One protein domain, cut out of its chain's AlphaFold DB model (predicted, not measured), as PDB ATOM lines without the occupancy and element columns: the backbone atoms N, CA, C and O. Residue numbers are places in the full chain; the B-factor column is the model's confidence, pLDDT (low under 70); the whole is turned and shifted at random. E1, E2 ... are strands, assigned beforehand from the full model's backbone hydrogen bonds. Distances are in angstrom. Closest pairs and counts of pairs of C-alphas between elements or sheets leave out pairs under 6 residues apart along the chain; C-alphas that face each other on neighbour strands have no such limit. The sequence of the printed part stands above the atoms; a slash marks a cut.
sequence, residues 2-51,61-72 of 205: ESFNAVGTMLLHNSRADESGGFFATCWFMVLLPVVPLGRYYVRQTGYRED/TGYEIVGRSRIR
ATOM      1  N   GLU A   2     -44.679   9.001  -9.356       49.91
ATOM      2  CA  GLU A   2     -43.593   8.421 -10.140       49.91
ATOM      3  C   GLU A   2     -43.065   9.494 -11.091       49.91
ATOM      4  O   GLU A   2     -43.802  10.022 -11.923       49.91
ATOM      5  N   SER A   3     -41.803   9.871 -10.917       46.84
ATOM      6  CA  SER A   3     -41.067  10.689 -11.874       46.84
ATOM      7  C   SER A   3     -39.879   9.870 -12.350       46.84
ATOM      8  O   SER A   3     -39.048   9.478 -11.530       46.84
ATOM      9  N   PHE A   4     -39.796   9.619 -13.652       41.81
ATOM     10  CA  PHE A   4     -38.661   8.952 -14.281       41.81
ATOM     11  C   PHE A   4     -37.944  10.010 -15.130       41.81
ATOM     12  O   PHE A   4     -38.569  10.643 -15.975       41.81
ATOM     13  N   ASN A   5     -36.660  10.276 -14.871       52.78
ATOM     14  CA  ASN A   5     -35.850  11.253 -15.624       52.78
ATOM     15  C   ASN A   5     -36.454  12.671 -15.757       52.78
ATOM     16  O   ASN A   5     -36.483  13.234 -16.847       52.78
ATOM     17  N   ALA A   6     -36.950  13.264 -14.661       53.31
ATOM     18  CA  ALA A   6     -37.554  14.612 -14.646       53.31
ATOM     19  C   ALA A   6     -38.781  14.804 -15.569       53.31
ATOM     20  O   ALA A   6     -39.254  15.931 -15.748       53.31
ATOM     21  N   VAL A   7     -39.321  13.704 -16.103       65.94
ATOM     22  CA  VAL A   7     -40.606  13.636 -16.791       65.94
ATOM     23  C   VAL A   7     -41.597  12.941 -15.865       65.94
ATOM     24  O   VAL A   7     -41.349  11.841 -15.362       65.94
ATOM     25  N   GLY A   8     -42.712  13.603 -15.581       74.31
ATOM     26  CA  GLY A   8     -43.746  13.059 -14.706       74.31
ATOM     27  C   GLY A   8     -44.538  14.137 -13.989       74.31
ATOM     28  O   GLY A   8     -44.526  15.306 -14.370       74.31
ATOM     29  N   THR A   9     -45.244  13.747 -12.933       78.00
ATOM     30  CA  THR A   9     -46.042  14.681 -12.134       78.00
ATOM     31  C   THR A   9     -45.359  14.985 -10.810       78.00
ATOM     32  O   THR A   9     -45.049  14.061 -10.056       78.00
ATOM     33  N   MET A  10     -45.180  16.265 -10.496       81.06
ATOM     34  CA  MET A  10     -44.584  16.719  -9.244       81.06
ATOM     35  C   MET A  10     -45.542  17.644  -8.496       81.06
ATOM     36  O   MET A  10     -46.086  18.589  -9.066       81.06
ATOM     37  N   LEU A  11     -45.739  17.396  -7.201       80.31
ATOM     38  CA  LEU A  11     -46.418  18.346  -6.321       80.31
ATOM     39  C   LEU A  11     -45.451  19.470  -5.953       80.31
ATOM     40  O   LEU A  11     -44.507  19.264  -5.193       80.31
ATOM     41  N   LEU A  12     -45.706  20.675  -6.459       81.19
ATOM     42  CA  LEU A  12     -45.041  21.879  -5.977       81.19
ATOM     43  C   LEU A  12     -45.845  22.488  -4.834       81.19
ATOM     44  O   LEU A  12     -47.016  22.843  -4.975       81.19
ATOM     45  N   HIS A  13     -45.168  22.657  -3.705       77.50
ATOM     46  CA  HIS A  13     -45.672  23.382  -2.549       77.50
ATOM     47  C   HIS A  13     -45.930  24.844  -2.945       77.50
ATOM     48  O   HIS A  13     -44.996  25.523  -3.389       77.50
ATOM     49  N   ASN A  14     -47.157  25.348  -2.770       73.50
ATOM     50  CA  ASN A  14     -47.579  26.687  -3.210       73.50
ATOM     51  C   ASN A  14     -47.899  27.645  -2.056       73.50
ATOM     52  O   ASN A  14     -47.563  28.825  -2.153       73.50
ATOM     53  N   SER A  15     -48.514  27.170  -0.974       76.69
ATOM     54  CA  SER A  15     -48.802  27.982   0.220       76.69
ATOM     55  C   SER A  15     -47.898  27.595   1.378       76.69
ATOM     56  O   SER A  15     -47.318  26.524   1.342       76.69
ATOM     57  N   ARG A  16     -47.796  28.441   2.406       76.81
ATOM     58  CA  ARG A  16     -47.236  28.032   3.702       76.81
ATOM     59  C   ARG A  16     -48.131  26.953   4.333       76.81
ATOM     60  O   ARG A  16     -49.317  26.882   3.992       76.81
ATOM     61  N   ALA A  17     -47.550  26.129   5.205       80.38
ATOM     62  CA  ALA A  17     -48.323  25.230   6.052       80.38
ATOM     63  C   ALA A  17     -49.202  26.038   7.016       80.38
ATOM     64  O   ALA A  17     -48.754  27.039   7.578       80.38
ATOM     65  N   ASP A  18     -50.449  25.610   7.128       81.38
ATOM     66  CA  ASP A  18     -51.438  26.091   8.081       81.38
ATOM     67  C   ASP A  18     -51.153  25.542   9.495       81.38
ATOM     68  O   ASP A  18     -50.302  24.666   9.663       81.38
ATOM     69  N   GLU A  19     -51.870  26.019  10.515       78.88
ATOM     70  CA  GLU A  19     -51.762  25.539  11.905       78.88
ATOM     71  C   GLU A  19     -52.021  24.028  12.022       78.88
ATOM     72  O   GLU A  19     -51.420  23.335  12.839       78.88
ATOM     73  N   SER A  20     -52.858  23.495  11.129       79.25
ATOM     74  CA  SER A  20     -53.140  22.064  10.981       79.25
ATOM     75  C   SER A  20     -52.000  21.246  10.341       79.25
ATOM     76  O   SER A  20     -52.116  20.026  10.191       79.25
ATOM     77  N   GLY A  21     -50.916  21.897   9.905       81.50
ATOM     78  CA  GLY A  21     -49.823  21.295   9.135       81.50
ATOM     79  C   GLY A  21     -50.182  20.979   7.676       81.50
ATOM     80  O   GLY A  21     -49.357  20.432   6.939       81.50
ATOM     81  N   GLY A  22     -51.401  21.306   7.239       84.06
ATOM     82  CA  GLY A  22     -51.830  21.174   5.849       84.06
ATOM     83  C   GLY A  22     -51.317  22.319   4.981       84.06
ATOM     84  O   GLY A  22     -51.105  23.437   5.445       84.06
ATOM     85  N   PHE A  23     -51.098  22.061   3.697       84.88
ATOM     86  CA  PHE A  23     -50.687  23.083   2.741       84.88
ATOM     87  C   PHE A  23     -51.295  22.841   1.364       84.88
ATOM     88  O   PHE A  23     -51.619  21.721   0.970       84.88
ATOM     89  N   PHE A  24     -51.413  23.909   0.581       85.12
ATOM     90  CA  PHE A  24     -51.781  23.804  -0.818       85.12
ATOM     91  C   PHE A  24     -50.559  23.462  -1.657       85.12
ATOM     92  O   PHE A  24     -49.564  24.196  -1.677       85.12
ATOM     93  N   ALA A  25     -50.680  22.382  -2.411       84.81
ATOM     94  CA  ALA A  25     -49.726  21.991  -3.426       84.81
ATOM     95  C   ALA A  25     -50.421  21.897  -4.780       84.81
ATOM     96  O   ALA A  25     -51.542  21.402  -4.904       84.81
ATOM     97  N   THR A  26     -49.748  22.385  -5.812       85.81
ATOM     98  CA  THR A  26     -50.212  22.208  -7.185       85.81
ATOM     99  C   THR A  26     -49.458  21.040  -7.783       85.81
ATOM    100  O   THR A  26     -48.234  20.991  -7.725       85.81
ATOM    101  N   CYS A  27     -50.191  20.078  -8.325       84.62
ATOM    102  CA  CYS A  27     -49.622  19.016  -9.128       84.62
ATOM    103  C   CYS A  27     -49.283  19.600 -10.499       84.62
ATOM    104  O   CYS A  27     -50.167  20.117 -11.182       84.62
ATOM    105  N   TRP A  28     -48.014  19.544 -10.876       84.62
ATOM    106  CA  TRP A  28     -47.510  19.997 -12.162       84.62
ATOM    107  C   TRP A  28     -47.055  18.812 -12.987       84.62
ATOM    108  O   TRP A  28     -46.422  17.896 -12.467       84.62
ATOM    109  N   PHE A  29     -47.328  18.865 -14.282       81.19
ATOM    110  CA  PHE A  29     -46.642  18.042 -15.260       81.19
ATOM    111  C   PHE A  29     -45.277  18.671 -15.564       81.19
ATOM    112  O   PHE A  29     -45.205  19.833 -15.970       81.19
ATOM    113  N   MET A  30     -44.207  17.919 -15.326       78.81
ATOM    114  CA  MET A  30     -42.816  18.334 -15.502       78.81
ATOM    115  C   MET A  30     -42.246  17.660 -16.753       78.81
ATOM    116  O   MET A  30     -42.401  16.452 -16.924       78.81
ATOM    117  N   VAL A  31     -41.570  18.440 -17.601       70.38
ATOM    118  CA  VAL A  31     -40.715  17.962 -18.704       70.38
ATOM    119  C   VAL A  31     -39.433  18.789 -18.648       70.38
ATOM    120  O   VAL A  31     -39.248  19.700 -19.446       70.38
ATOM    121  N   LEU A  32     -38.596  18.543 -17.632       69.31
ATOM    122  CA  LEU A  32     -37.469  19.396 -17.189       69.31
ATOM    123  C   LEU A  32     -37.883  20.621 -16.343       69.31
ATOM    124  O   LEU A  32     -37.308  20.862 -15.284       69.31
ATOM    125  N   LEU A  33     -38.904  21.368 -16.772       72.94
ATOM    126  CA  LEU A  33     -39.500  22.513 -16.061       72.94
ATOM    127  C   LEU A  33     -41.017  22.298 -15.895       72.94
ATOM    128  O   LEU A  33     -41.591  21.478 -16.617       72.94
ATOM    129  N   PRO A  34     -41.690  22.993 -14.954       76.44
ATOM    130  CA  PRO A  34     -43.141  22.901 -14.802       76.44
ATOM    131  C   PRO A  34     -43.842  23.399 -16.067       76.44
ATOM    132  O   PRO A  34     -43.761  24.579 -16.410       76.44
ATOM    133  N   VAL A  35     -44.529  22.485 -16.758       77.75
ATOM    134  CA  VAL A  35     -45.154  22.750 -18.060       77.75
ATOM    135  C   VAL A  35     -46.633  23.035 -17.926       77.75
ATOM    136  O   VAL A  35     -47.092  23.990 -18.531       77.75
ATOM    137  N   VAL A  36     -47.379  22.240 -17.156       78.31
ATOM    138  CA  VAL A  36     -48.838  22.394 -17.016       78.31
ATOM    139  C   VAL A  36     -49.261  22.143 -15.569       78.31
ATOM    140  O   VAL A  36     -48.906  21.102 -15.009       78.31
ATOM    141  N   PRO A  37     -50.052  23.038 -14.951       81.31
ATOM    142  CA  PRO A  37     -50.685  22.765 -13.668       81.31
ATOM    143  C   PRO A  37     -51.888  21.828 -13.877       81.31
ATOM    144  O   PRO A  37     -52.873  22.189 -14.510       81.31
ATOM    145  N   LEU A  38     -51.830  20.619 -13.326       80.75
ATOM    146  CA  LEU A  38     -52.883  19.599 -13.449       80.75
ATOM    147  C   LEU A  38     -54.015  19.791 -12.431       80.75
ATOM    148  O   LEU A  38     -55.176  19.445 -12.664       80.75
ATOM    149  N   GLY A  39     -53.691  20.325 -11.257       79.94
ATOM    150  CA  GLY A  39     -54.665  20.484 -10.187       79.94
ATOM    151  C   GLY A  39     -54.045  21.022  -8.917       79.94
ATOM    152  O   GLY A  39     -52.873  20.786  -8.642       79.94
ATOM    153  N   ARG A  40     -54.848  21.736  -8.130       84.06
ATOM    154  CA  ARG A  40     -54.463  22.228  -6.809       84.06
ATOM    155  C   ARG A  40     -55.108  21.347  -5.748       84.06
ATOM    156  O   ARG A  40     -56.323  21.152  -5.751       84.06
ATOM    157  N   TYR A  41     -54.289  20.821  -4.855       85.56
ATOM    158  CA  TYR A  41     -54.677  19.878  -3.818       85.56
ATOM    159  C   TYR A  41     -54.296  20.450  -2.456       85.56
ATOM    160  O   TYR A  41     -53.221  21.032  -2.300       85.56
ATOM    161  N   TYR A  42     -55.192  20.315  -1.484       85.31
ATOM    162  CA  TYR A  42     -54.856  20.517  -0.083       85.31
ATOM    163  C   TYR A  42     -54.280  19.204   0.428       85.31
ATOM    164  O   TYR A  42     -54.974  18.184   0.438       85.31
ATOM    165  N   VAL A  43     -52.992  19.213   0.744       86.12
ATOM    166  CA  VAL A  43     -52.249  18.028   1.156       86.12
ATOM    167  C   VAL A  43     -51.744  18.204   2.575       86.12
ATOM    168  O   VAL A  43     -51.351  19.296   2.987       86.12
ATOM    169  N   ARG A  44     -51.738  17.108   3.319       84.62
ATOM    170  CA  ARG A  44     -51.149  17.017   4.648       84.62
ATOM    171  C   ARG A  44     -50.063  15.955   4.610       84.62
ATOM    172  O   ARG A  44     -50.247  14.885   4.036       84.62
ATOM    173  N   GLN A  45     -48.904  16.264   5.175       81.00
ATOM    174  CA  GLN A  45     -47.811  15.302   5.245       81.00
ATOM    175  C   GLN A  45     -48.130  14.287   6.351       81.00
ATOM    176  O   GLN A  45     -48.277  14.672   7.510       81.00
ATOM    177  N   THR A  46     -48.278  13.007   6.001       72.25
ATOM    178  CA  THR A  46     -48.710  11.942   6.935       72.25
ATOM    179  C   THR A  46     -47.570  11.110   7.506       72.25
ATOM    180  O   THR A  46     -47.797  10.148   8.232       72.25
ATOM    181  N   GLY A  47     -46.333  11.515   7.245       65.25
ATOM    182  CA  GLY A  47     -45.143  10.885   7.795       65.25
ATOM    183  C   GLY A  47     -44.066  10.721   6.738       65.25
ATOM    184  O   GLY A  47     -44.323  10.684   5.531       65.25
ATOM    185  N   TYR A  48     -42.831  10.659   7.212       59.62
ATOM    186  CA  TYR A  48     -41.675  10.348   6.395       59.62
ATOM    187  C   TYR A  48     -41.398   8.853   6.546       59.62
ATOM    188  O   TYR A  48     -41.109   8.392   7.648       59.62
ATOM    189  N   ARG A  49     -41.565   8.084   5.464       55.03
ATOM    190  CA  ARG A  49     -41.243   6.657   5.455       55.03
ATOM    191  C   ARG A  49     -39.899   6.489   4.762       55.03
ATOM    192  O   ARG A  49     -39.784   6.636   3.543       55.03
ATOM    193  N   GLU A  50     -38.880   6.261   5.574       54.28
ATOM    194  CA  GLU A  50     -37.519   6.020   5.116       54.28
ATOM    195  C   GLU A  50     -37.353   4.518   4.872       54.28
ATOM    196  O   GLU A  50     -36.944   3.764   5.750       54.28
ATOM    197  N   ASP A  51     -37.738   4.060   3.682       52.38
ATOM    198  CA  ASP A  51     -37.435   2.693   3.258       52.38
ATOM    199  C   ASP A  51     -35.993   2.690   2.715       52.38
ATOM    200  O   ASP A  51     -35.737   3.003   1.550       52.38
ATOM    201  N   THR A  61     -42.110  10.342   0.746       64.69
ATOM    202  CA  THR A  61     -42.934  11.221   1.583       64.69
ATOM    203  C   THR A  61     -44.406  10.886   1.364       64.69
ATOM    204  O   THR A  61     -44.920  10.995   0.248       64.69
ATOM    205  N   GLY A  62     -45.074  10.431   2.426       71.56
ATOM    206  CA  GLY A  62     -46.510  10.186   2.417       71.56
ATOM    207  C   GLY A  62     -47.264  11.510   2.445       71.56
ATOM    208  O   GLY A  62     -47.056  12.331   3.342       71.56
ATOM    209  N   TYR A  63     -48.131  11.722   1.459       74.31
ATOM    210  CA  TYR A  63     -49.047  12.857   1.428       74.31
ATOM    211  C   TYR A  63     -50.477  12.338   1.435       74.31
ATOM    212  O   TYR A  63     -50.860  11.540   0.580       74.31
ATOM    213  N   GLU A  64     -51.271  12.819   2.379       81.81
ATOM    214  CA  GLU A  64     -52.715  12.638   2.390       81.81
ATOM    215  C   GLU A  64     -53.367  13.810   1.664       81.81
ATOM    216  O   GLU A  64     -53.110  14.978   1.968       81.81
ATOM    217  N   ILE A  65     -54.193  13.498   0.668       83.81
ATOM    218  CA  ILE A  65     -54.934  14.494  -0.102       83.81
ATOM    219  C   ILE A  65     -56.268  14.717   0.605       83.81
ATOM    220  O   ILE A  65     -57.178  13.904   0.490       83.81
ATOM    221  N   VAL A  66     -56.384  15.837   1.313       83.62
ATOM    222  CA  VAL A  66     -57.577  16.203   2.091       83.62
ATOM    223  C   VAL A  66     -58.682  16.746   1.179       83.62
ATOM    224  O   VAL A  66     -59.864  16.546   1.432       83.62
ATOM    225  N   GLY A  67     -58.318  17.404   0.075       81.56
ATOM    226  CA  GLY A  67     -59.298  17.792  -0.938       81.56
ATOM    227  C   GLY A  67     -58.719  18.571  -2.113       81.56
ATOM    228  O   GLY A  67     -57.519  18.850  -2.183       81.56
ATOM    229  N   ARG A  68     -59.584  18.915  -3.071       81.56
ATOM    230  CA  ARG A  68     -59.216  19.627  -4.303       81.56
ATOM    231  C   ARG A  68     -59.713  21.071  -4.253       81.56
ATOM    232  O   ARG A  68     -60.843  21.341  -3.858       81.56
ATOM    233  N   SER A  69     -58.868  21.999  -4.684       81.12
ATOM    234  CA  SER A  69     -59.193  23.422  -4.808       81.12
ATOM    235  C   SER A  69     -59.045  23.868  -6.265       81.12
ATOM    236  O   SER A  69     -58.353  23.222  -7.057       81.12
ATOM    237  N   ARG A  70     -59.699  24.974  -6.644       77.44
ATOM    238  CA  ARG A  70     -59.559  25.538  -7.994       77.44
ATOM    239  C   ARG A  70     -58.134  26.050  -8.207       77.44
ATOM    240  O   ARG A  70     -57.538  26.664  -7.318       77.44
ATOM    241  N   ILE A  71     -57.599  25.806  -9.402       74.88
ATOM    242  CA  ILE A  71     -56.312  26.365  -9.818       74.88
ATOM    243  C   ILE A  71     -56.469  27.886  -9.893       74.88
ATOM    244  O   ILE A  71     -57.397  28.395 -10.519       74.88
ATOM    245  N   ARG A  72     -55.566  28.621  -9.239       72.56
ATOM    246  CA  ARG A  72     -55.524  30.083  -9.325       72.56
ATOM    247  C   ARG A  72     -54.465  30.498 -10.332       72.56
ATOM    248  O   ARG A  72     -53.284  30.215 -10.133       72.56
TER     249      ARG A  72
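What this domain is: This is residues 2 to 51 and 61 to 72 of the 205 residues of an uncharacterized protein of Streptomyces sp. SW4 (UniProt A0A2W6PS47). The domain is a single antiparallel sheet of four strands, strongly twisted and curled like part of a barrel that stays open, with E1 along one edge and E4 along the other. The long E3 bends and is shared along its length between E2 and E4. The printed part has 62 residues with no named helix and four named strands, E1, E2, E3 and E4 along the chain, which is also their order across the sheet; the class is all strand. It is only just compact, close to loose, with a radius of gyration of the C-alphas of 12.2 A, and flat in outline, spanning 35 by 33 by 16 A.

How they stand to each other: Residues 3 to 4 make a short antiparallel pairing with residues 7 to 8 of E1, the edge strand of residues 7 to 13. E1 forms a hairpin with E2, residues 22 to 31, through a short link; they are antiparallel at 154 degrees, and C-alphas 11 and 27 face each other at 4.3 A. N 10 and O 28 are within hydrogen-bond range at 2.8 A, as are N 28 and O 10, also 2.8 A. A tight link joins E2 to E3, residues 33 to 51, in a second hairpin, antiparallel at 122 degrees; C-alphas 26 and 40 face each other at 4.3 A, and N 25 and O 41 are 2.9 A apart. E1, E2 and E3 form a meander, each strand the antiparallel neighbour of the one before. E3 bends by 125 degrees at residue 36. Its other neighbour is E4, residues 61 to 69, antiparallel at 136 degrees; C-alphas 43 and 65 face each other at 4.6 A, and N 64 and O 44 are 2.8 A apart. E4 bends by 67 degrees at residue 66. The edge strands E1 and E4 are apart.

Where its parts are: E1 begins at C-alpha 7, (-40.606, 13.636, -16.791), and measures 18.0 A from first to last C-alpha. E2 measures 27.1 A. E3, the longest strand by residues with 19, measures 27.8 A and ends at C-alpha 51, (-37.435, 2.693, 3.258). E4 measures 21.3 A and ends at C-alpha 69, (-59.193, 23.422, -4.808).

The domain as a whole: The two C-alphas farthest apart are those of Asp 51 and Arg 72, 35.2 A. Residues 52 to 60, the link from E3 to E4 across the cut, are not printed; C-alphas 51 and 61 are 10.3 A apart. Of the links that are printed whole, none is long. The sheet's C-alphas lie up to 6.8 A off their best plane. The mean pLDDT of the printed part is 74.9; residues 2 to 7, 32, 47 to 51 and 61 are under 70.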